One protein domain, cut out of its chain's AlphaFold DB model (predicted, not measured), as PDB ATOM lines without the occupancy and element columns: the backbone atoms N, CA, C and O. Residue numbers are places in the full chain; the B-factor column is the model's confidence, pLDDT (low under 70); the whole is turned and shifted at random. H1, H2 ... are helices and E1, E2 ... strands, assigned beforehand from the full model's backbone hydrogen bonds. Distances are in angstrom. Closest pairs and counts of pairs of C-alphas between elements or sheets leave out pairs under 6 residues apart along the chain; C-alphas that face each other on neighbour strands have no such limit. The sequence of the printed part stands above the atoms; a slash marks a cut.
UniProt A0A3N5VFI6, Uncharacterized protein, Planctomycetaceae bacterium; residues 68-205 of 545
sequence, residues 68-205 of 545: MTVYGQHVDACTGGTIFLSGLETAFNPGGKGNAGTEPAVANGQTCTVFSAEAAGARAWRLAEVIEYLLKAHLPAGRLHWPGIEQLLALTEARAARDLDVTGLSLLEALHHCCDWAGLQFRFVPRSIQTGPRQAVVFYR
ATOM      1  N   MET A  68      14.245  52.897 -50.599       97.25
ATOM      2  CA  MET A  68      13.861  52.053 -49.463       97.25
ATOM      3  C   MET A  68      15.094  51.410 -48.838       97.25
ATOM      4  O   MET A  68      15.649  50.482 -49.409       97.25
ATOM      5  N   THR A  69      15.515  51.854 -47.656       98.12
ATOM      6  CA  THR A  69      16.648  51.238 -46.945       98.12
ATOM      7  C   THR A  69      16.237  49.944 -46.243       98.12
ATOM      8  O   THR A  69      15.214  49.895 -45.555       98.12
ATOM      9  N   VAL A  70      17.063  48.908 -46.368       98.00
ATOM     10  CA  VAL A  70      16.923  47.632 -45.662       98.00
ATOM     11  C   VAL A  70      17.554  47.746 -44.272       98.00
ATOM     12  O   VAL A  70      18.741  48.039 -44.133       98.00
ATOM     13  N   TYR A  71      16.755  47.531 -43.226       96.50
ATOM     14  CA  TYR A  71      17.210  47.516 -41.834       96.50
ATOM     15  C   TYR A  71      16.279  46.677 -40.958       96.50
ATOM     16  O   TYR A  71      15.096  46.514 -41.264       96.50
ATOM     17  N   GLY A  72      16.800  46.197 -39.832       96.56
ATOM     18  CA  GLY A  72      16.031  45.439 -38.858       96.56
ATOM     19  C   GLY A  72      15.665  44.026 -39.307       96.56
ATOM     20  O   GLY A  72      16.003  43.558 -40.399       96.56
ATOM     21  N   GLN A  73      14.965  43.323 -38.423       97.31
ATOM     22  CA  GLN A  73      14.529  41.946 -38.637       97.31
ATOM     23  C   GLN A  73      13.096  41.756 -38.141       97.31
ATOM     24  O   GLN A  73      12.771  42.183 -37.034       97.31
ATOM     25  N   HIS A  74      12.249  41.070 -38.909       97.56
ATOM     26  CA  HIS A  74      11.068  40.431 -38.331       97.56
ATOM     27  C   HIS A  74      11.498  39.127 -37.667       97.56
ATOM     28  O   HIS A  74      12.122  38.289 -38.317       97.56
ATOM     29  N   VAL A  75      11.149  38.967 -36.396       96.94
ATOM     30  CA  VAL A  75      11.441  37.781 -35.590       96.94
ATOM     31  C   VAL A  75      10.130  37.161 -35.123       96.94
ATOM     32  O   VAL A  75       9.189  37.886 -34.787       96.94
ATOM     33  N   ASP A  76      10.059  35.832 -35.119       92.75
ATOM     34  CA  ASP A  76       8.917  35.110 -34.559       92.75
ATOM     35  C   ASP A  76       8.849  35.301 -33.034       92.75
ATOM     36  O   ASP A  76       9.818  35.069 -32.309       92.75
ATOM     37  N   ALA A  77       7.710  35.775 -32.539       90.94
ATOM     38  CA  ALA A  77       7.450  35.949 -31.123       90.94
ATOM     39  C   ALA A  77       6.832  34.668 -30.568       90.94
ATOM     40  O   ALA A  77       5.864  34.148 -31.120       90.94
ATOM     41  N   CYS A  78       7.292  34.227 -29.394       83.75
ATOM     42  CA  CYS A  78       6.797  33.017 -28.725       83.75
ATOM     43  C   CYS A  78       5.266  32.987 -28.508       83.75
ATOM     44  O   CYS A  78       4.704  31.939 -28.206       83.75
ATOM     45  N   THR A  79       4.581  34.129 -28.633       84.50
ATOM     46  CA  THR A  79       3.125  34.276 -28.498       84.50
ATOM     47  C   THR A  79       2.347  34.117 -29.815       84.50
ATOM     48  O   THR A  79       1.157  34.425 -29.835       84.50
ATOM     49  N   GLY A  80       2.978  33.673 -30.909       81.38
ATOM     50  CA  GLY A  80       2.305  33.397 -32.188       81.38
ATOM     51  C   GLY A  80       2.094  34.628 -33.078       81.38
ATOM     52  O   GLY A  80       1.047  34.771 -33.709       81.38
ATOM     53  N   GLY A  81       3.071  35.534 -33.121       91.25
ATOM     54  CA  GLY A  81       3.065  36.721 -33.982       91.25
ATOM     55  C   GLY A  81       4.487  37.134 -34.348       91.25
ATOM     56  O   GLY A  81       5.431  36.535 -33.862       91.25
ATOM     57  N   THR A  82       4.670  38.162 -35.177       96.12
ATOM     58  CA  THR A  82       6.017  38.666 -35.503       96.12
ATOM     59  C   THR A  82       6.279  40.013 -34.838       96.12
ATOM     60  O   THR A  82       5.385  40.854 -34.739       96.12
ATOM     61  N   ILE A  83       7.512  40.230 -34.382       96.75
ATOM     62  CA  ILE A  83       7.986  41.519 -33.863       96.75
ATOM     63  C   ILE A  83       9.068  42.037 -34.807       96.75
ATOM     64  O   ILE A  83       9.965  41.291 -35.194       96.75
ATOM     65  N   PHE A  84       8.991  43.316 -35.177       97.06
ATOM     66  CA  PHE A  84      10.040  43.974 -35.951       97.06
ATOM     67  C   PHE A  84      11.072  44.622 -35.023       97.06
ATOM     68  O   PHE A  84      10.738  45.492 -34.217       97.06
ATOM     69  N   LEU A  85      12.329  44.207 -35.146       96.81
ATOM     70  CA  LEU A  85      13.461  44.689 -34.364       96.81
ATOM     71  C   LEU A  85      14.338  45.585 -35.243       96.81
ATOM     72  O   LEU A  85      15.224  45.101 -35.944       96.81
ATOM     73  N   SER A  86      14.096  46.896 -35.210       94.81
ATOM     74  CA  SER A  86      14.759  47.879 -36.087       94.81
ATOM     75  C   SER A  86      16.260  48.067 -35.833       94.81
ATOM     76  O   SER A  86      16.958  48.563 -36.710       94.81
ATOM     77  N   GLY A  87      16.759  47.689 -34.651       93.00
ATOM     78  CA  GLY A  87      18.167  47.839 -34.265       93.00
ATOM     79  C   GLY A  87      19.076  46.661 -34.626       93.00
ATOM     80  O   GLY A  87      20.255  46.701 -34.287       93.00
ATOM     81  N   LEU A  88      18.546  45.606 -35.253       95.25
ATOM     82  CA  LEU A  88      19.330  44.434 -35.651       95.25
ATOM     83  C   LEU A  88      19.812  44.541 -37.103       95.25
ATOM     84  O   LEU A  88      19.111  45.070 -37.964       95.25
ATOM     85  N   GLU A  89      20.997  43.994 -37.368       96.31
ATOM     86  CA  GLU A  89      21.550  43.847 -38.720       96.31
ATOM     87  C   GLU A  89      20.693  42.882 -39.547       96.31
ATOM     88  O   GLU A  89      20.324  41.812 -39.072       96.31
ATOM     89  N   THR A  90      20.401  43.198 -40.803       97.38
ATOM     90  CA  THR A  90      19.684  42.311 -41.729       97.38
ATOM     91  C   THR A  90      20.676  41.366 -42.424       97.38
ATOM     92  O   THR A  90      20.895  41.430 -43.634       97.38
ATOM     93  N   ALA A  91      21.304  40.488 -41.634       96.62
ATOM     94  CA  ALA A  91      22.294  39.518 -42.100       96.62
ATOM     95  C   ALA A  91      21.728  38.090 -42.155       96.62
ATOM     96  O   ALA A  91      21.312  37.523 -41.142       96.62
ATOM     97  N   PHE A  92      21.755  37.475 -43.337       96.88
ATOM     98  CA  PHE A  92      21.264  36.122 -43.590       96.88
ATOM     99  C   PHE A  92      22.395  35.094 -43.506       96.88
ATOM    100  O   PHE A  92      23.388  35.155 -44.237       96.88
ATOM    101  N   ASN A  93      22.196  34.099 -42.646       95.38
ATOM    102  CA  ASN A  93      23.129  33.017 -42.350       95.38
ATOM    103  C   ASN A  93      24.564  33.472 -41.985       95.38
ATOM    104  O   ASN A  93      25.510  33.053 -42.663       95.38
ATOM    105  N   PRO A  94      24.752  34.331 -40.963       91.88
ATOM    106  CA  PRO A  94      26.068  34.841 -40.576       91.88
ATOM    107  C   PRO A  94      26.982  33.734 -40.024       91.88
ATOM    108  O   PRO A  94      26.574  32.885 -39.229       91.88
ATOM    109  N   GLY A  95      28.243  33.735 -40.448       81.19
ATOM    110  CA  GLY A  95      29.196  32.648 -40.219       81.19
ATOM    111  C   GLY A  95      28.756  31.311 -40.828       81.19
ATOM    112  O   GLY A  95      29.090  30.261 -40.282       81.19
ATOM    113  N   GLY A  96      27.922  31.333 -41.873       84.81
ATOM    114  CA  GLY A  96      27.266  30.151 -42.441       84.81
ATOM    115  C   GLY A  96      26.247  29.464 -41.520       84.81
ATOM    116  O   GLY A  96      25.737  28.398 -41.871       84.81
ATOM    117  N   LYS A  97      25.933  30.039 -40.352       89.81
ATOM    118  CA  LYS A  97      24.976  29.471 -39.392       89.81
ATOM    119  C   LYS A  97      23.566  29.905 -39.747       89.81
ATOM    120  O   LYS A  97      23.327  31.090 -39.929       89.81
ATOM    121  N   GLY A  98      22.633  28.960 -39.808       94.88
ATOM    122  CA  GLY A  98      21.230  29.265 -40.065       94.88
ATOM    123  C   GLY A  98      20.633  30.209 -39.023       94.88
ATOM    124  O   GLY A  98      20.856  30.025 -37.830       94.88
ATOM    125  N   ASN A  99      19.879  31.211 -39.472       97.25
ATOM    126  CA  ASN A  99      19.105  32.112 -38.610       97.25
ATOM    127  C   ASN A  99      17.666  32.334 -39.114       97.25
ATOM    128  O   ASN A  99      17.006  33.285 -38.697       97.25
ATOM    129  N   ALA A 100      17.168  31.468 -40.003       97.81
ATOM    130  CA  ALA A 100      15.773  31.468 -40.440       97.81
ATOM    131  C   ALA A 100      14.896  30.671 -39.468       97.81
ATOM    132  O   ALA A 100      15.304  29.612 -38.980       97.81
ATOM    133  N   GLY A 101      13.672  31.142 -39.255       96.69
ATOM    134  CA  GLY A 101      12.613  30.378 -38.607       96.69
ATOM    135  C   GLY A 101      12.275  29.108 -39.393       96.69
ATOM    136  O   GLY A 101      12.407  29.041 -40.621       96.69
ATOM    137  N   THR A 102      11.861  28.066 -38.678       95.06
ATOM    138  CA  THR A 102      11.459  26.786 -39.277       95.06
ATOM    139  C   THR A 102      10.116  26.891 -39.984       95.06
ATOM    140  O   THR A 102       9.957  26.318 -41.062       95.06
ATOM    141  N   GLU A 103       9.189  27.661 -39.419       94.56
ATOM    142  CA  GLU A 103       7.848  27.869 -39.953       94.56
ATOM    143  C   GLU A 103       7.679  29.301 -40.492       94.56
ATOM    144  O   GLU A 103       8.261  30.246 -39.952       94.56
ATOM    145  N   PRO A 104       6.912  29.492 -41.580       95.31
ATOM    146  CA  PRO A 104       6.539  30.822 -42.036       95.31
ATOM    147  C   PRO A 104       5.657  31.538 -41.009       95.31
ATOM    148  O   PRO A 104       4.727  30.948 -40.462       95.31
ATOM    149  N   ALA A 105       5.877  32.837 -40.830       95.69
ATOM    150  CA  ALA A 105       5.083  33.690 -39.956       95.69
ATOM    151  C   ALA A 105       4.456  34.849 -40.747       95.69
ATOM    152  O   ALA A 105       4.840  35.137 -41.882       95.69
ATOM    153  N   VAL A 106       3.454  35.513 -40.169       95.00
ATOM    154  CA  VAL A 106       2.806  36.671 -40.802       95.00
ATOM    155  C   VAL A 106       3.559  37.946 -40.422       95.00
ATOM    156  O   VAL A 106       3.520  38.369 -39.267       95.00
ATOM    157  N   ALA A 107       4.206  38.583 -41.397       92.69
ATOM    158  CA  ALA A 107       4.847  39.890 -41.281       92.69
ATOM    159  C   ALA A 107       4.138  40.884 -42.212       92.69
ATOM    160  O   ALA A 107       3.905  40.592 -43.383       92.69
ATOM    161  N   ASN A 108       3.728  42.044 -41.688       89.94
ATOM    162  CA  ASN A 108       2.997  43.075 -42.447       89.94
ATOM    163  C   ASN A 108       1.750  42.544 -43.191       89.94
ATOM    164  O   ASN A 108       1.422  42.980 -44.294       89.94
ATOM    165  N   GLY A 109       1.051  41.575 -42.588       91.69
ATOM    166  CA  GLY A 109      -0.131  40.938 -43.182       91.69
ATOM    167  C   GLY A 109       0.176  39.940 -44.304       91.69
ATOM    168  O   GLY A 109      -0.749  39.477 -44.968       91.69
ATOM    169  N   GLN A 110       1.445  39.592 -44.524       94.38
ATOM    170  CA  GLN A 110       1.881  38.625 -45.527       94.38
ATOM    171  C   GLN A 110       2.650  37.479 -44.865       94.38
ATOM    172  O   GLN A 110       3.501  37.697 -44.011       94.38
ATOM    173  N   THR A 111       2.368  36.239 -45.260       95.75
ATOM    174  CA  THR A 111       3.107  35.068 -44.766       95.75
ATOM    175  C   THR A 111       4.471  34.980 -45.447       95.75
ATOM    176  O   THR A 111       4.522  34.935 -46.677       95.75
ATOM    177  N   CYS A 112       5.561  34.934 -44.688       96.69
ATOM    178  CA  CYS A 112       6.918  34.713 -45.194       96.69
ATOM    179  C   CYS A 112       7.794  34.004 -44.155       96.69
ATOM    180  O   CYS A 112       7.426  33.879 -42.988       96.69
ATOM    181  N   THR A 113       8.962  33.524 -44.580       97.62
ATOM    182  CA  THR A 113       9.998  33.094 -43.630       97.62
ATOM    183  C   THR A 113      10.524  34.325 -42.893       97.62
ATOM    184  O   THR A 113      10.762  35.347 -43.529       97.62
ATOM    185  N   VAL A 114      10.703  34.234 -41.575       97.62
ATOM    186  CA  VAL A 114      11.224  35.314 -40.718       97.62
ATOM    187  C   VAL A 114      12.488  34.861 -39.985       97.62
ATOM    188  O   VAL A 114      12.877  33.697 -40.080       97.62
ATOM    189  N   PHE A 115      13.155  35.765 -39.270       97.69
ATOM    190  CA  PHE A 115      14.320  35.418 -38.459       97.69
ATOM    191  C   PHE A 115      13.908  34.624 -37.213       97.69
ATOM    192  O   PHE A 115      12.859  34.870 -36.614       97.69
ATOM    193  N   SER A 116      14.741  33.659 -36.822       96.25
ATOM    194  CA  SER A 116      14.540  32.898 -35.585       96.25
ATOM    195  C   SER A 116      15.012  33.702 -34.374       96.25
ATOM    196  O   SER A 116      16.118  34.243 -34.392       96.25
ATOM    197  N   ALA A 117      14.212  33.736 -33.304       92.88
ATOM    198  CA  ALA A 117      14.633  34.297 -32.015       92.88
ATOM    199  C   ALA A 117      15.689  33.416 -31.323       92.88
ATOM    200  O   ALA A 117      16.533  33.909 -30.577       92.88
ATOM    201  N   GLU A 118      15.645  32.106 -31.584       90.19
ATOM    202  CA  GLU A 118      16.518  31.111 -30.974       90.19
ATOM    203  C   GLU A 118      17.504  30.554 -32.002       90.19
ATOM    204  O   GLU A 118      17.127  30.115 -33.091       90.19
ATOM    205  N   ALA A 119      18.789  30.528 -31.649       84.75
ATOM    206  CA  ALA A 119      19.812  29.909 -32.493       84.75
ATOM    207  C   ALA A 119      19.667  28.375 -32.546       84.75
ATOM    208  O   ALA A 119      20.052  27.743 -33.530       84.75
ATOM    209  N   ALA A 120      19.114  27.767 -31.492       85.69
ATOM    210  CA  ALA A 120      18.870  26.333 -31.423       85.69
ATOM    211  C   ALA A 120      17.636  25.976 -32.269       85.69
ATOM    212  O   ALA A 120      16.510  26.228 -31.871       85.69
ATOM    213  N   GLY A 121      17.853  25.399 -33.452       86.12
ATOM    214  CA  GLY A 121      16.775  24.988 -34.363       86.12
ATOM    215  C   GLY A 121      16.553  25.920 -35.554       86.12
ATOM    216  O   GLY A 121      15.798  25.571 -36.458       86.12
ATOM    217  N   ALA A 122      17.257  27.052 -35.615       95.31
ATOM    218  CA  ALA A 122      17.244  27.897 -36.797       95.31
ATOM    219  C   ALA A 122      17.829  27.159 -38.012       95.31
ATOM    220  O   ALA A 122      18.855  26.475 -37.931       95.31
ATOM    221  N   ARG A 123      17.182  27.316 -39.168       96.81
ATOM    222  CA  ARG A 123      17.631  26.724 -40.437       96.81
ATOM    223  C   ARG A 123      18.349  27.757 -41.299       96.81
ATOM    224  O   ARG A 123      18.267  28.960 -41.062       96.81
ATOM    225  N   ALA A 124      19.052  27.290 -42.325       96.81
ATOM    226  CA  ALA A 124      19.653  28.183 -43.306       96.81
ATOM    227  C   ALA A 124      18.572  28.831 -44.190       96.81
ATOM    228  O   ALA A 124      17.710  28.133 -44.730       96.81
ATOM    229  N   TRP A 125      18.659  30.149 -44.374       98.00
ATOM    230  CA  TRP A 125      17.942  30.874 -45.422       98.00
ATOM    231  C   TRP A 125      18.333  30.377 -46.813       98.00
ATOM    232  O   TRP A 125      19.517  30.174 -47.096       98.00
ATOM    233  N   ARG A 126      17.353  30.253 -47.705       97.69
ATOM    234  CA  ARG A 126      17.550  30.088 -49.151       97.69
ATOM    235  C   ARG A 126      17.455  31.438 -49.852       97.69
ATOM    236  O   ARG A 126      16.693  32.294 -49.422       97.69
ATOM    237  N   LEU A 127      18.158  31.625 -50.968       97.50
ATOM    238  CA  LEU A 127      18.135  32.887 -51.723       97.50
ATOM    239  C   LEU A 127      16.714  33.292 -52.151       97.50
ATOM    240  O   LEU A 127      16.372  34.467 -52.090       97.50
ATOM    241  N   ALA A 128      15.862  32.326 -52.509       98.06
ATOM    242  CA  ALA A 128      14.448  32.583 -52.797       98.06
ATOM    243  C   ALA A 128      13.691  33.183 -51.603       98.06
ATOM    244  O   ALA A 128      12.891  34.098 -51.773       98.06
ATOM    245  N   GLU A 129      13.959  32.670 -50.402       98.31
ATOM    246  CA  GLU A 129      13.331  33.129 -49.162       98.31
ATOM    247  C   GLU A 129      13.859  34.504 -48.766       98.31
ATOM    248  O   GLU A 129      13.087  35.323 -48.287       98.31
ATOM    249  N   VAL A 130      15.145  34.778 -49.016       98.38
ATOM    250  CA  VAL A 130      15.725  36.111 -48.817       98.38
ATOM    251  C   VAL A 130      15.059  37.130 -49.740       98.38
ATOM    252  O   VAL A 130      14.594  38.160 -49.263       98.38
ATOM    253  N   ILE A 131      14.948  36.840 -51.043       98.38
ATOM    254  CA  ILE A 131      14.276  37.728 -52.008       98.38
ATOM    255  C   ILE A 131      12.819  37.969 -51.592       98.38
ATOM    256  O   ILE A 131      12.357  39.108 -51.575       98.38
ATOM    257  N   GLU A 132      12.093  36.910 -51.223       98.12
ATOM    258  CA  GLU A 132      10.711  37.028 -50.761       98.12
ATOM    259  C   GLU A 132      10.601  37.850 -49.469       98.12
ATOM    260  O   GLU A 132       9.722  38.709 -49.373       98.12
ATOM    261  N   TYR A 133      11.481  37.612 -48.492       98.19
ATOM    262  CA  TYR A 133      11.528  38.365 -47.242       98.19
ATOM    263  C   TYR A 133      11.779  39.845 -47.509       98.19
ATOM    264  O   TYR A 133      11.021  40.675 -47.021       98.19
ATOM    265  N   LEU A 134      12.783  40.185 -48.324       98.19
ATOM    266  CA  LEU A 134      13.117  41.571 -48.647       98.19
ATOM    267  C   LEU A 134      11.931  42.301 -49.287       98.19
ATOM    268  O   LEU A 134      11.606  43.420 -48.891       98.19
ATOM    269  N   LEU A 135      11.234  41.647 -50.220       97.56
ATOM    270  CA  LEU A 135      10.043  42.210 -50.852       97.56
ATOM    271  C   LEU A 135       8.878  42.351 -49.859       97.56
ATOM    272  O   LEU A 135       8.270  43.411 -49.800       97.56
ATOM    273  N   LYS A 136       8.563  41.332 -49.050       96.75
ATOM    274  CA  LYS A 136       7.405  41.361 -48.131       96.75
ATOM    275  C   LYS A 136       7.620  42.227 -46.882       96.75
ATOM    276  O   LYS A 136       6.679  42.840 -46.383       96.75
ATOM    277  N   ALA A 137       8.842  42.276 -46.360       96.31
ATOM    278  CA  ALA A 137       9.166  43.027 -45.150       96.31
ATOM    279  C   ALA A 137       9.244  44.536 -45.412       96.31
ATOM    280  O   ALA A 137       8.796  45.320 -44.578       96.31
ATOM    281  N   HIS A 138       9.774  44.947 -46.569       96.00
ATOM    282  CA  HIS A 138      10.054  46.359 -46.849       96.00
ATOM    283  C   HIS A 138       9.089  47.005 -47.848       96.00
ATOM    284  O   HIS A 138       8.934  48.228 -47.822       96.00
ATOM    285  N   LEU A 139       8.406  46.232 -48.702       95.56
ATOM    286  CA  LEU A 139       7.482  46.790 -49.687       95.56
ATOM    287  C   LEU A 139       6.020  46.696 -49.220       95.56
ATOM    288  O   LEU A 139       5.543  45.607 -48.894       95.56
ATOM    289  N   PRO A 140       5.242  47.796 -49.258       94.25
ATOM    290  CA  PRO A 140       3.821  47.735 -48.940       94.25
ATOM    291  C   PRO A 140       3.061  46.793 -49.883       94.25
ATOM    292  O   PRO A 140       3.231  46.835 -51.107       94.25
ATOM    293  N   ALA A 141       2.166  45.983 -49.312       93.81
ATOM    294  CA  ALA A 141       1.364  45.029 -50.065       93.81
ATOM    295  C   ALA A 141       0.591  45.701 -51.219       93.81
ATOM    296  O   ALA A 141       0.024  46.785 -51.077       93.81
ATOM    297  N   GLY A 142       0.567  45.042 -52.382       93.75
ATOM    298  CA  GLY A 142      -0.193  45.487 -53.554       93.75
ATOM    299  C   GLY A 142       0.463  46.585 -54.400       93.75
ATOM    300  O   GLY A 142      -0.134  46.997 -55.393       93.75
ATOM    301  N   ARG A 143       1.675  47.047 -54.061       95.56
ATOM    302  CA  ARG A 143       2.414  48.048 -54.859       95.56
ATOM    303  C   ARG A 143       3.107  47.467 -56.089       95.56
ATOM    304  O   ARG A 143       3.133  48.109 -57.134       95.56
ATOM    305  N   LEU A 144       3.625  46.251 -55.966       97.12
ATOM    306  CA  LEU A 144       4.354  45.537 -57.007       97.12
ATOM    307  C   LEU A 144       3.885  44.083 -57.023       97.12
ATOM    308  O   LEU A 144       3.517  43.536 -55.986       97.12
ATOM    309  N   HIS A 145       3.871  43.456 -58.191       97.38
ATOM    310  CA  HIS A 145       3.717  42.008 -58.294       97.38
ATOM    311  C   HIS A 145       5.084  41.337 -58.372       97.38
ATOM    312  O   HIS A 145       5.976  41.829 -59.052       97.38
ATOM    313  N   TRP A 146       5.240  40.189 -57.732       97.00
ATOM    314  CA  TRP A 146       6.451  39.385 -57.834       97.00
ATOM    315  C   TRP A 146       6.098  37.894 -57.888       97.00
ATOM    316  O   TRP A 146       4.981  37.517 -57.512       97.00
ATOM    317  N   PRO A 147       7.025  37.044 -58.366       97.12
ATOM    318  CA  PRO A 147       6.854  35.597 -58.384       97.12
ATOM    319  C   PRO A 147       6.569  35.012 -56.999       97.12
ATOM    320  O   PRO A 147       7.113  35.471 -55.996       97.12
ATOM    321  N   GLY A 148       5.759  33.954 -56.946       96.75
ATOM    322  CA  GLY A 148       5.585  33.177 -55.716       96.75
ATOM    323  C   GLY A 148       6.869  32.439 -55.316       96.75
ATOM    324  O   GLY A 148       7.747  32.205 -56.150       96.75
ATOM    325  N   ILE A 149       6.954  32.023 -54.048       97.31
ATOM    326  CA  ILE A 149       8.147  31.366 -53.492       97.31
ATOM    327  C   ILE A 149       8.587  30.129 -54.287       97.31
ATOM    328  O   ILE A 149       9.776  29.963 -54.529       97.31
ATOM    329  N   GLU A 150       7.655  29.315 -54.786       97.81
ATOM    330  CA  GLU A 150       7.964  28.130 -55.605       97.81
ATOM    331  C   GLU A 150       8.711  28.488 -56.899       97.81
ATOM    332  O   GLU A 150       9.686  27.838 -57.280       97.81
ATOM    333  N   GLN A 151       8.302  29.574 -57.559       97.06
ATOM    334  CA  GLN A 151       8.967  30.051 -58.770       97.06
ATOM    335  C   GLN A 151      10.354  30.619 -58.445       97.06
ATOM    336  O   GLN A 151      11.306  30.364 -59.183       97.06
ATOM    337  N   LEU A 152      10.496  31.342 -57.329       97.56
ATOM    338  CA  LEU A 152      11.801  31.815 -56.862       97.56
ATOM    339  C   LEU A 152      12.724  30.646 -56.484       97.56
ATOM    340  O   LEU A 152      13.909  30.683 -56.802       97.56
ATOM    341  N   LEU A 153      12.208  29.585 -55.856       97.19
ATOM    342  CA  LEU A 153      12.968  28.375 -55.528       97.19
ATOM    343  C   LEU A 153      13.460  27.663 -56.789       97.19
ATOM    344  O   LEU A 153      14.626  27.277 -56.841       97.19
ATOM    345  N   ALA A 154      12.621  27.553 -57.822       95.88
ATOM    346  CA  ALA A 154      13.025  26.995 -59.111       95.88
ATOM    347  C   ALA A 154      14.111  27.848 -59.793       95.88
ATOM    348  O   ALA A 154      15.111  27.315 -60.270       95.88
ATOM    349  N   LEU A 155      13.959  29.178 -59.789       94.69
ATOM    350  CA  LEU A 155      14.931  30.105 -60.385       94.69
ATOM    351  C   LEU A 155      16.264  30.145 -59.629       94.69
ATOM    352  O   LEU A 155      17.320  30.299 -60.243       94.69
ATOM    353  N   THR A 156      16.232  29.999 -58.307       95.44
ATOM    354  CA  THR A 156      17.426  30.021 -57.448       95.44
ATOM    355  C   THR A 156      17.999  28.627 -57.190       95.44
ATOM    356  O   THR A 156      18.988  28.518 -56.470       95.44
ATOM    357  N   GLU A 157      17.401  27.566 -57.751       95.12
ATOM    358  CA  GLU A 157      17.750  26.156 -57.494       95.12
ATOM    359  C   GLU A 157      17.784  25.810 -55.995       95.12
ATOM    360  O   GLU A 157      18.623  25.034 -55.539       95.12
ATOM    361  N   ALA A 158      16.908  26.439 -55.205       94.69
ATOM    362  CA  ALA A 158      16.845  26.300 -53.749       94.69
ATOM    363  C   ALA A 158      18.194  26.520 -53.023       94.69
ATOM    364  O   ALA A 158      18.409  25.999 -51.925       94.69
ATOM    365  N   ARG A 159      19.105  27.303 -53.615       91.56
ATOM    366  CA  ARG A 159      20.434  27.573 -53.054       91.56
ATOM    367  C   ARG A 159      20.329  28.282 -51.706       91.56
ATOM    368  O   ARG A 159      19.569  29.239 -51.556       91.56
ATOM    369  N   ALA A 160      21.134  27.841 -50.743       93.88
ATOM    370  CA  ALA A 160      21.284  28.524 -49.465       93.88
ATOM    371  C   ALA A 160      21.982  29.881 -49.658       93.88
ATOM    372  O   ALA A 160      22.988  29.971 -50.366       93.88
ATOM    373  N   ALA A 161      21.465  30.920 -49.005       93.94
ATOM    374  CA  ALA A 161      22.222  32.141 -48.769       93.94
ATOM    375  C   ALA A 161      23.367  31.827 -47.794       93.94
ATOM    376  O   ALA A 161      23.275  30.890 -46.999       93.94
ATOM    377  N   ARG A 162      24.461  32.578 -47.831       88.50
ATOM    378  CA  ARG A 162      25.558  32.385 -46.881       88.50
ATOM    379  C   ARG A 162      26.235  33.716 -46.625       88.50
ATOM    380  O   ARG A 162      26.716  34.313 -47.578       88.50
ATOM    381  N   ASP A 163      26.306  34.143 -45.369       88.88
ATOM    382  CA  ASP A 163      26.987  35.387 -44.991       88.88
ATOM    383  C   ASP A 163      26.515  36.596 -45.822       88.88
ATOM    384  O   ASP A 163      27.319  37.428 -46.244       88.88
ATOM    385  N   LEU A 164      25.214  36.647 -46.127       93.31
ATOM    386  CA  LEU A 164      24.628  37.699 -46.950       93.31
ATOM    387  C   LEU A 164      24.129  38.810 -46.034       93.31
ATOM    388  O   LEU A 164      23.040  38.719 -45.476       93.31
ATOM    389  N   ASP A 165      24.942  39.845 -45.879       95.19
ATOM    390  CA  ASP A 165      24.578  41.059 -45.158       95.19
ATOM    391  C   ASP A 165      24.131  42.137 -46.147       95.19
ATOM    392  O   ASP A 165      24.865  42.484 -47.074       95.19
ATOM    393  N   VAL A 166      22.906  42.624 -45.964       97.19
ATOM    394  CA  VAL A 166      22.298  43.690 -46.773       97.19
ATOM    395  C   VAL A 166      21.890  44.889 -45.916       97.19
ATOM    396  O   VAL A 166      21.107  45.734 -46.347       97.19
ATOM    397  N   THR A 167      22.403  44.967 -44.686       97.31
ATOM    398  CA  THR A 167      22.093  46.046 -43.747       97.31
ATOM    399  C   THR A 167      22.500  47.398 -44.322       97.31
ATOM    400  O   THR A 167      23.644  47.603 -44.721       97.31
ATOM    401  N   GLY A 168      21.565  48.348 -44.331       97.12
ATOM    402  CA  GLY A 168      21.806  49.716 -44.784       97.12
ATOM    403  C   GLY A 168      21.836  49.898 -46.303       97.12
ATOM    404  O   GLY A 168      21.897  51.041 -46.750       97.12
ATOM    405  N   LEU A 169      21.752  48.822 -47.092       98.12
ATOM    406  CA  LEU A 169      21.599  48.914 -48.545       98.12
ATOM    407  C   LEU A 169      20.192  49.401 -48.907       98.12
ATOM    408  O   LEU A 169      19.236  49.189 -48.153       98.12
ATOM    409  N   SER A 170      20.035  50.006 -50.085       98.38
ATOM    410  CA  SER A 170      18.701  50.146 -50.670       98.38
ATOM    411  C   SER A 170      18.119  48.767 -51.005       98.38
ATOM    412  O   SER A 170      18.841  47.798 -51.244       98.38
ATOM    413  N   LEU A 171      16.794  48.655 -51.056       98.31
ATOM    414  CA  LEU A 171      16.109  47.416 -51.409       98.31
ATOM    415  C   LEU A 171      16.468  46.985 -52.837       98.31
ATOM    416  O   LEU A 171      16.567  45.790 -53.109       98.31
ATOM    417  N   LEU A 172      16.720  47.945 -53.733       98.12
ATOM    418  CA  LEU A 172      17.207  47.671 -55.083       98.12
ATOM    419  C   LEU A 172      18.597  47.010 -55.059       98.12
ATOM    420  O   LEU A 172      18.777  45.947 -55.654       98.12
ATOM    421  N   GLU A 173      19.558  47.590 -54.337       98.06
ATOM    422  CA  GLU A 173      20.916  47.039 -54.191       98.06
ATOM    423  C   GLU A 173      20.913  45.686 -53.474       98.06
ATOM    424  O   GLU A 173      21.612  44.765 -53.893       98.06
ATOM    425  N   ALA A 174      20.091  45.527 -52.434       98.19
ATOM    426  CA  ALA A 174      19.932  44.264 -51.721       98.19
ATOM    427  C   ALA A 174      19.404  43.154 -52.649       98.19
ATOM    428  O   ALA A 174      19.897  42.022 -52.603       98.19
ATOM    429  N   LEU A 175      18.442  43.468 -53.526       98.12
ATOM    430  CA  LEU A 175      17.951  42.533 -54.543       98.12
ATOM    431  C   LEU A 175      19.018  42.216 -55.594       98.12
ATOM    432  O   LEU A 175      19.180  41.042 -55.920       98.12
ATOM    433  N   HIS A 176      19.779  43.207 -56.075       96.50
ATOM    434  CA  HIS A 176      20.921  42.961 -56.966       96.50
ATOM    435  C   HIS A 176      21.946  42.031 -56.317       96.50
ATOM    436  O   HIS A 176      22.290  41.013 -56.910       96.50
ATOM    437  N   HIS A 177      22.320  42.282 -55.060       94.19
ATOM    438  CA  HIS A 177      23.187  41.392 -54.290       94.19
ATOM    439  C   HIS A 177      22.630  39.960 -54.229       94.19
ATOM    440  O   HIS A 177      23.355  39.002 -54.488       94.19
ATOM    441  N   CYS A 178      21.338  39.779 -53.940       95.81
ATOM    442  CA  CYS A 178      20.721  38.446 -53.940       95.81
ATOM    443  C   CYS A 178      20.753  37.783 -55.327       95.81
ATOM    444  O   CYS A 178      20.998  36.578 -55.443       95.81
ATOM    445  N   CYS A 179      20.492  38.559 -56.377       94.69
ATOM    446  CA  CYS A 179      20.460  38.096 -57.756       94.69
ATOM    447  C   CYS A 179      21.845  37.700 -58.265       94.69
ATOM    448  O   CYS A 179      21.973  36.607 -58.810       94.69
ATOM    449  N   ASP A 180      22.884  38.487 -57.996       89.38
ATOM    450  CA  ASP A 180      24.268  38.167 -58.354       89.38
ATOM    451  C   ASP A 180      24.698  36.826 -57.751       89.38
ATOM    452  O   ASP A 180      25.278  35.966 -58.418       89.38
ATOM    453  N   TRP A 181      24.313  36.585 -56.498       87.50
ATOM    454  CA  TRP A 181      24.533  35.312 -55.815       87.50
ATOM    455  C   TRP A 181      23.775  34.134 -56.429       87.50
ATOM    456  O   TRP A 181      24.266  32.999 -56.443       87.50
ATOM    457  N   ALA A 182      22.567  34.388 -56.921       90.81
ATOM    458  CA  ALA A 182      21.744  33.393 -57.587       90.81
ATOM    459  C   ALA A 182      22.107  33.208 -59.075       90.81
ATOM    460  O   ALA A 182      21.610  32.267 -59.697       90.81
ATOM    461  N   GLY A 183      22.964  34.066 -59.647       88.69
ATOM    462  CA  GLY A 183      23.183  34.150 -61.094       88.69
ATOM    463  C   GLY A 183      21.925  34.590 -61.849       88.69
ATOM    464  O   GLY A 183      21.656  34.103 -62.947       88.69
ATOM    465  N   LEU A 184      21.112  35.438 -61.222       93.75
ATOM    466  CA  LEU A 184      19.877  35.999 -61.753       93.75
ATOM    467  C   LEU A 184      20.075  37.468 -62.130       93.75
ATOM    468  O   LEU A 184      20.989  38.135 -61.661       93.75
ATOM    469  N   GLN A 185      19.157  37.967 -62.942       94.31
ATOM    470  CA  GLN A 185      18.906  39.382 -63.179       94.31
ATOM    471  C   GLN A 185      17.416  39.639 -62.957       94.31
ATOM    472  O   GLN A 185      16.615  38.697 -62.903       94.31
ATOM    473  N   PHE A 186      17.021  40.900 -62.827       96.69
ATOM    474  CA  PHE A 186      15.612  41.259 -62.772       96.69
ATOM    475  C   PHE A 186      15.330  42.561 -63.506       96.69
ATOM    476  O   PHE A 186      16.213  43.384 -63.722       96.69
ATOM    477  N   ARG A 187      14.071  42.727 -63.905       95.62
ATOM    478  CA  ARG A 187      13.548  43.952 -64.514       95.62
ATOM    479  C   ARG A 187      12.110  44.183 -64.087       95.62
ATOM    480  O   ARG A 187      11.431  43.243 -63.665       95.62
ATOM    481  N   PHE A 188      11.632  45.408 -64.254       96.56
ATOM    482  CA  PHE A 188      10.233  45.739 -64.034       96.56
ATOM    483  C   PHE A 188       9.478  45.718 -65.360       96.56
ATOM    484  O   PHE A 188       9.949  46.232 -66.370       96.56
ATOM    485  N   VAL A 189       8.302  45.097 -65.362       95.62
ATOM    486  CA  VAL A 189       7.425  45.026 -66.534       95.62
ATOM    487  C   VAL A 189       6.044  45.580 -66.190       95.62
ATOM    488  O   VAL A 189       5.552  45.343 -65.079       95.62
ATOM    489  N   PRO A 190       5.397  46.316 -67.106       96.19
ATOM    490  CA  PRO A 190       4.013  46.724 -66.925       96.19
ATOM    491  C   PRO A 190       3.083  45.504 -66.948       96.19
ATOM    492  O   PRO A 190       3.379  44.475 -67.556       96.19
ATOM    493  N   ARG A 191       1.934  45.609 -66.277       94.81
ATOM    494  CA  ARG A 191       0.889  44.579 -66.265       94.81
ATOM    495  C   ARG A 191      -0.394  45.137 -66.862       94.81
ATOM    496  O   ARG A 191      -0.906  46.144 -66.389       94.81
ATOM    497  N   SER A 192      -0.983  44.411 -67.808       88.38
ATOM    498  CA  SER A 192      -2.247  44.787 -68.462       88.38
ATOM    499  C   SER A 192      -3.506  44.441 -67.648       88.38
ATOM    500  O   SER A 192      -4.578  44.247 -68.214       88.38
ATOM    501  N   ILE A 193      -3.403  44.299 -66.322       88.25
ATOM    502  CA  ILE A 193      -4.549  43.934 -65.475       88.25
ATOM    503  C   ILE A 193      -5.280  45.178 -64.963       88.25
ATOM    504  O   ILE A 193      -4.654  46.171 -64.601       88.25
ATOM    505  N   GLN A 194      -6.610  45.104 -64.878       85.44
ATOM    506  CA  GLN A 194      -7.434  46.220 -64.391       85.44
ATOM    507  C   GLN A 194      -7.311  46.440 -62.875       85.44
ATOM    508  O   GLN A 194      -7.424  47.569 -62.401       85.44
ATOM    509  N   THR A 195      -7.083  45.372 -62.106       88.75
ATOM    510  CA  THR A 195      -7.043  45.405 -60.637       88.75
ATOM    511  C   THR A 195      -5.712  44.888 -60.107       88.75
ATOM    512  O   THR A 195      -5.281  43.806 -60.497       88.75
ATOM    513  N   GLY A 196      -5.109  45.603 -59.156       92.50
ATOM    514  CA  GLY A 196      -3.856  45.213 -58.504       92.50
ATOM    515  C   GLY A 196      -2.670  46.101 -58.900       92.50
ATOM    516  O   GLY A 196      -2.870  47.199 -59.423       92.50
ATOM    517  N   PRO A 197      -1.429  45.661 -58.625       95.00
ATOM    518  CA  PRO A 197      -0.239  46.430 -58.968       95.00
ATOM    519  C   PRO A 197      -0.087  46.549 -60.486       95.00
ATOM    520  O   PRO A 197      -0.225  45.558 -61.208       95.00
ATOM    521  N   ARG A 198       0.251  47.755 -60.953       95.62
ATOM    522  CA  ARG A 198       0.462  48.075 -62.378       95.62
ATOM    523  C   ARG A 198       1.765  47.517 -62.943       95.62
ATOM    524  O   ARG A 198       1.909  47.421 -64.153       95.62
ATOM    525  N   GLN A 199       2.701  47.145 -62.075       97.25
ATOM    526  CA  GLN A 199       4.007  46.614 -62.451       97.25
ATOM    527  C   GLN A 199       4.264  45.266 -61.783       97.25
ATOM    528  O   GLN A 199       3.711  44.954 -60.722       97.25
ATOM    529  N   ALA A 200       5.119  44.468 -62.411       97.25
ATOM    530  CA  ALA A 200       5.709  43.271 -61.838       97.25
ATOM    531  C   ALA A 200       7.234  43.352 -61.892       97.25
ATOM    532  O   ALA A 200       7.777  43.877 -62.858       97.25
ATOM    533  N   VAL A 201       7.917  42.782 -60.903       97.81
ATOM    534  CA  VAL A 201       9.330  42.419 -61.034       97.81
ATOM    535  C   VAL A 201       9.424  41.015 -61.623       97.81
ATOM    536  O   VAL A 201       8.741  40.092 -61.178       97.81
ATOM    537  N   VAL A 202      10.259  40.855 -62.644       96.38
ATOM    538  CA  VAL A 202      10.500  39.580 -63.323       96.38
ATOM    539  C   VAL A 202      11.966  39.227 -63.169       96.38
ATOM    540  O   VAL A 202      12.830  39.952 -63.653       96.38
ATOM    541  N   PHE A 203      12.223  38.095 -62.521       96.56
ATOM    542  CA  PHE A 203      13.555  37.519 -62.375       96.56
ATOM    543  C   PHE A 203      13.844  36.571 -63.542       96.56
ATOM    544  O   PHE A 203      12.990  35.763 -63.914       96.56
ATOM    545  N   TYR A 204      15.042  36.651 -64.110       93.75
ATOM    546  CA  TYR A 204      15.457  35.844 -65.255       93.75
ATOM    547  C   TYR A 204      16.944  35.480 -65.186       93.75
ATOM    548  O   TYR A 204      17.692  35.984 -64.352       93.75
ATOM    549  N   ARG A 205      17.369  34.569 -66.066       91.12
ATOM    550  CA  ARG A 205      18.777  34.219 -66.284       91.12
ATOM    551  C   ARG A 205      19.175  34.571 -67.706       91.12
ATOM    552  O   ARG A 205      18.439  34.268 -68.649       91.12
TER     553      ARG A 205
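This is residues 68 to 205 of the 545 residues of an uncharacterized protein of Planctomycetaceae bacterium (UniProt A0A3N5VFI6). One helix, H1, stands in the middle, with H3 side by side with it and H2 slanting past its first residues. The hairpin of E5 and E6 lies beyond H2 and H3 at one end of the long axis; the small hairpins E3 with E4, then E1 with E2, lie with long loops toward the other. The printed part has 138 residues, with named elements in the order E1 E2 E3 E4 H1 H2 H3 E5 E6, the strands in three antiparallel two-stranded sheets. The class is mixed, helices and strands, with 60 residues, under half, in named elements; the whole is compact, with a radius of gyration of the C-alphas of 14.5 A and spans of 46 by 31 by 27 A.

E5, residues 185 to 190, and E6, residues 199 to 204, form an antiparallel hairpin, with N 187 and O 202 within hydrogen-bond range at 3.1 A. The closest C-alphas of E5 and H3, residues 171 to 182, are those of Cys 179 and Gln 185, 5.8 A apart. H3 touches H1, residues 127 to 138, at a shallow tilt of 7 degrees, opposite ways; the closest C-alphas, of Leu 127 and Cys 178, are 6.5 A apart. With residues 127 to 132 alone, H1 touches H2, residues 149 to 156, at a steep tilt of 51 degrees, opposite ways; the closest C-alphas, of Ala 128 and Leu 152, are 4.9 A apart. E3, residues 105 to 107, and E4, residues 110 to 112, form an antiparallel hairpin, with N 107 and O 110 at 2.8 A; the closest C-alphas of E4 and H1, of Cys 112 and Tyr 133, are 6.2 A apart. E1, residues 73 to 77, and E2, residues 81 to 85, form another, with N 75 and O 83 at 2.9 A. In H1, H2 and H3 every O i to N i+4 pair is within hydrogen-bond range.

E1 begins at C-alpha 73 (14.529, 41.946, -38.637), and E6 ends at C-alpha 204 (15.457, 35.844, -65.255). E5 is 17.0 A long, H1 16.4 A, H3 16.3 A and E6 16.0 A.

The C-alphas of Ala 120 and Gln 194 are farthest apart, 46.6 A. The printed part has no cut; the links E2 to E3, E4 to H1 and H2 to H3 are long. No printed residue has a pLDDT under 70.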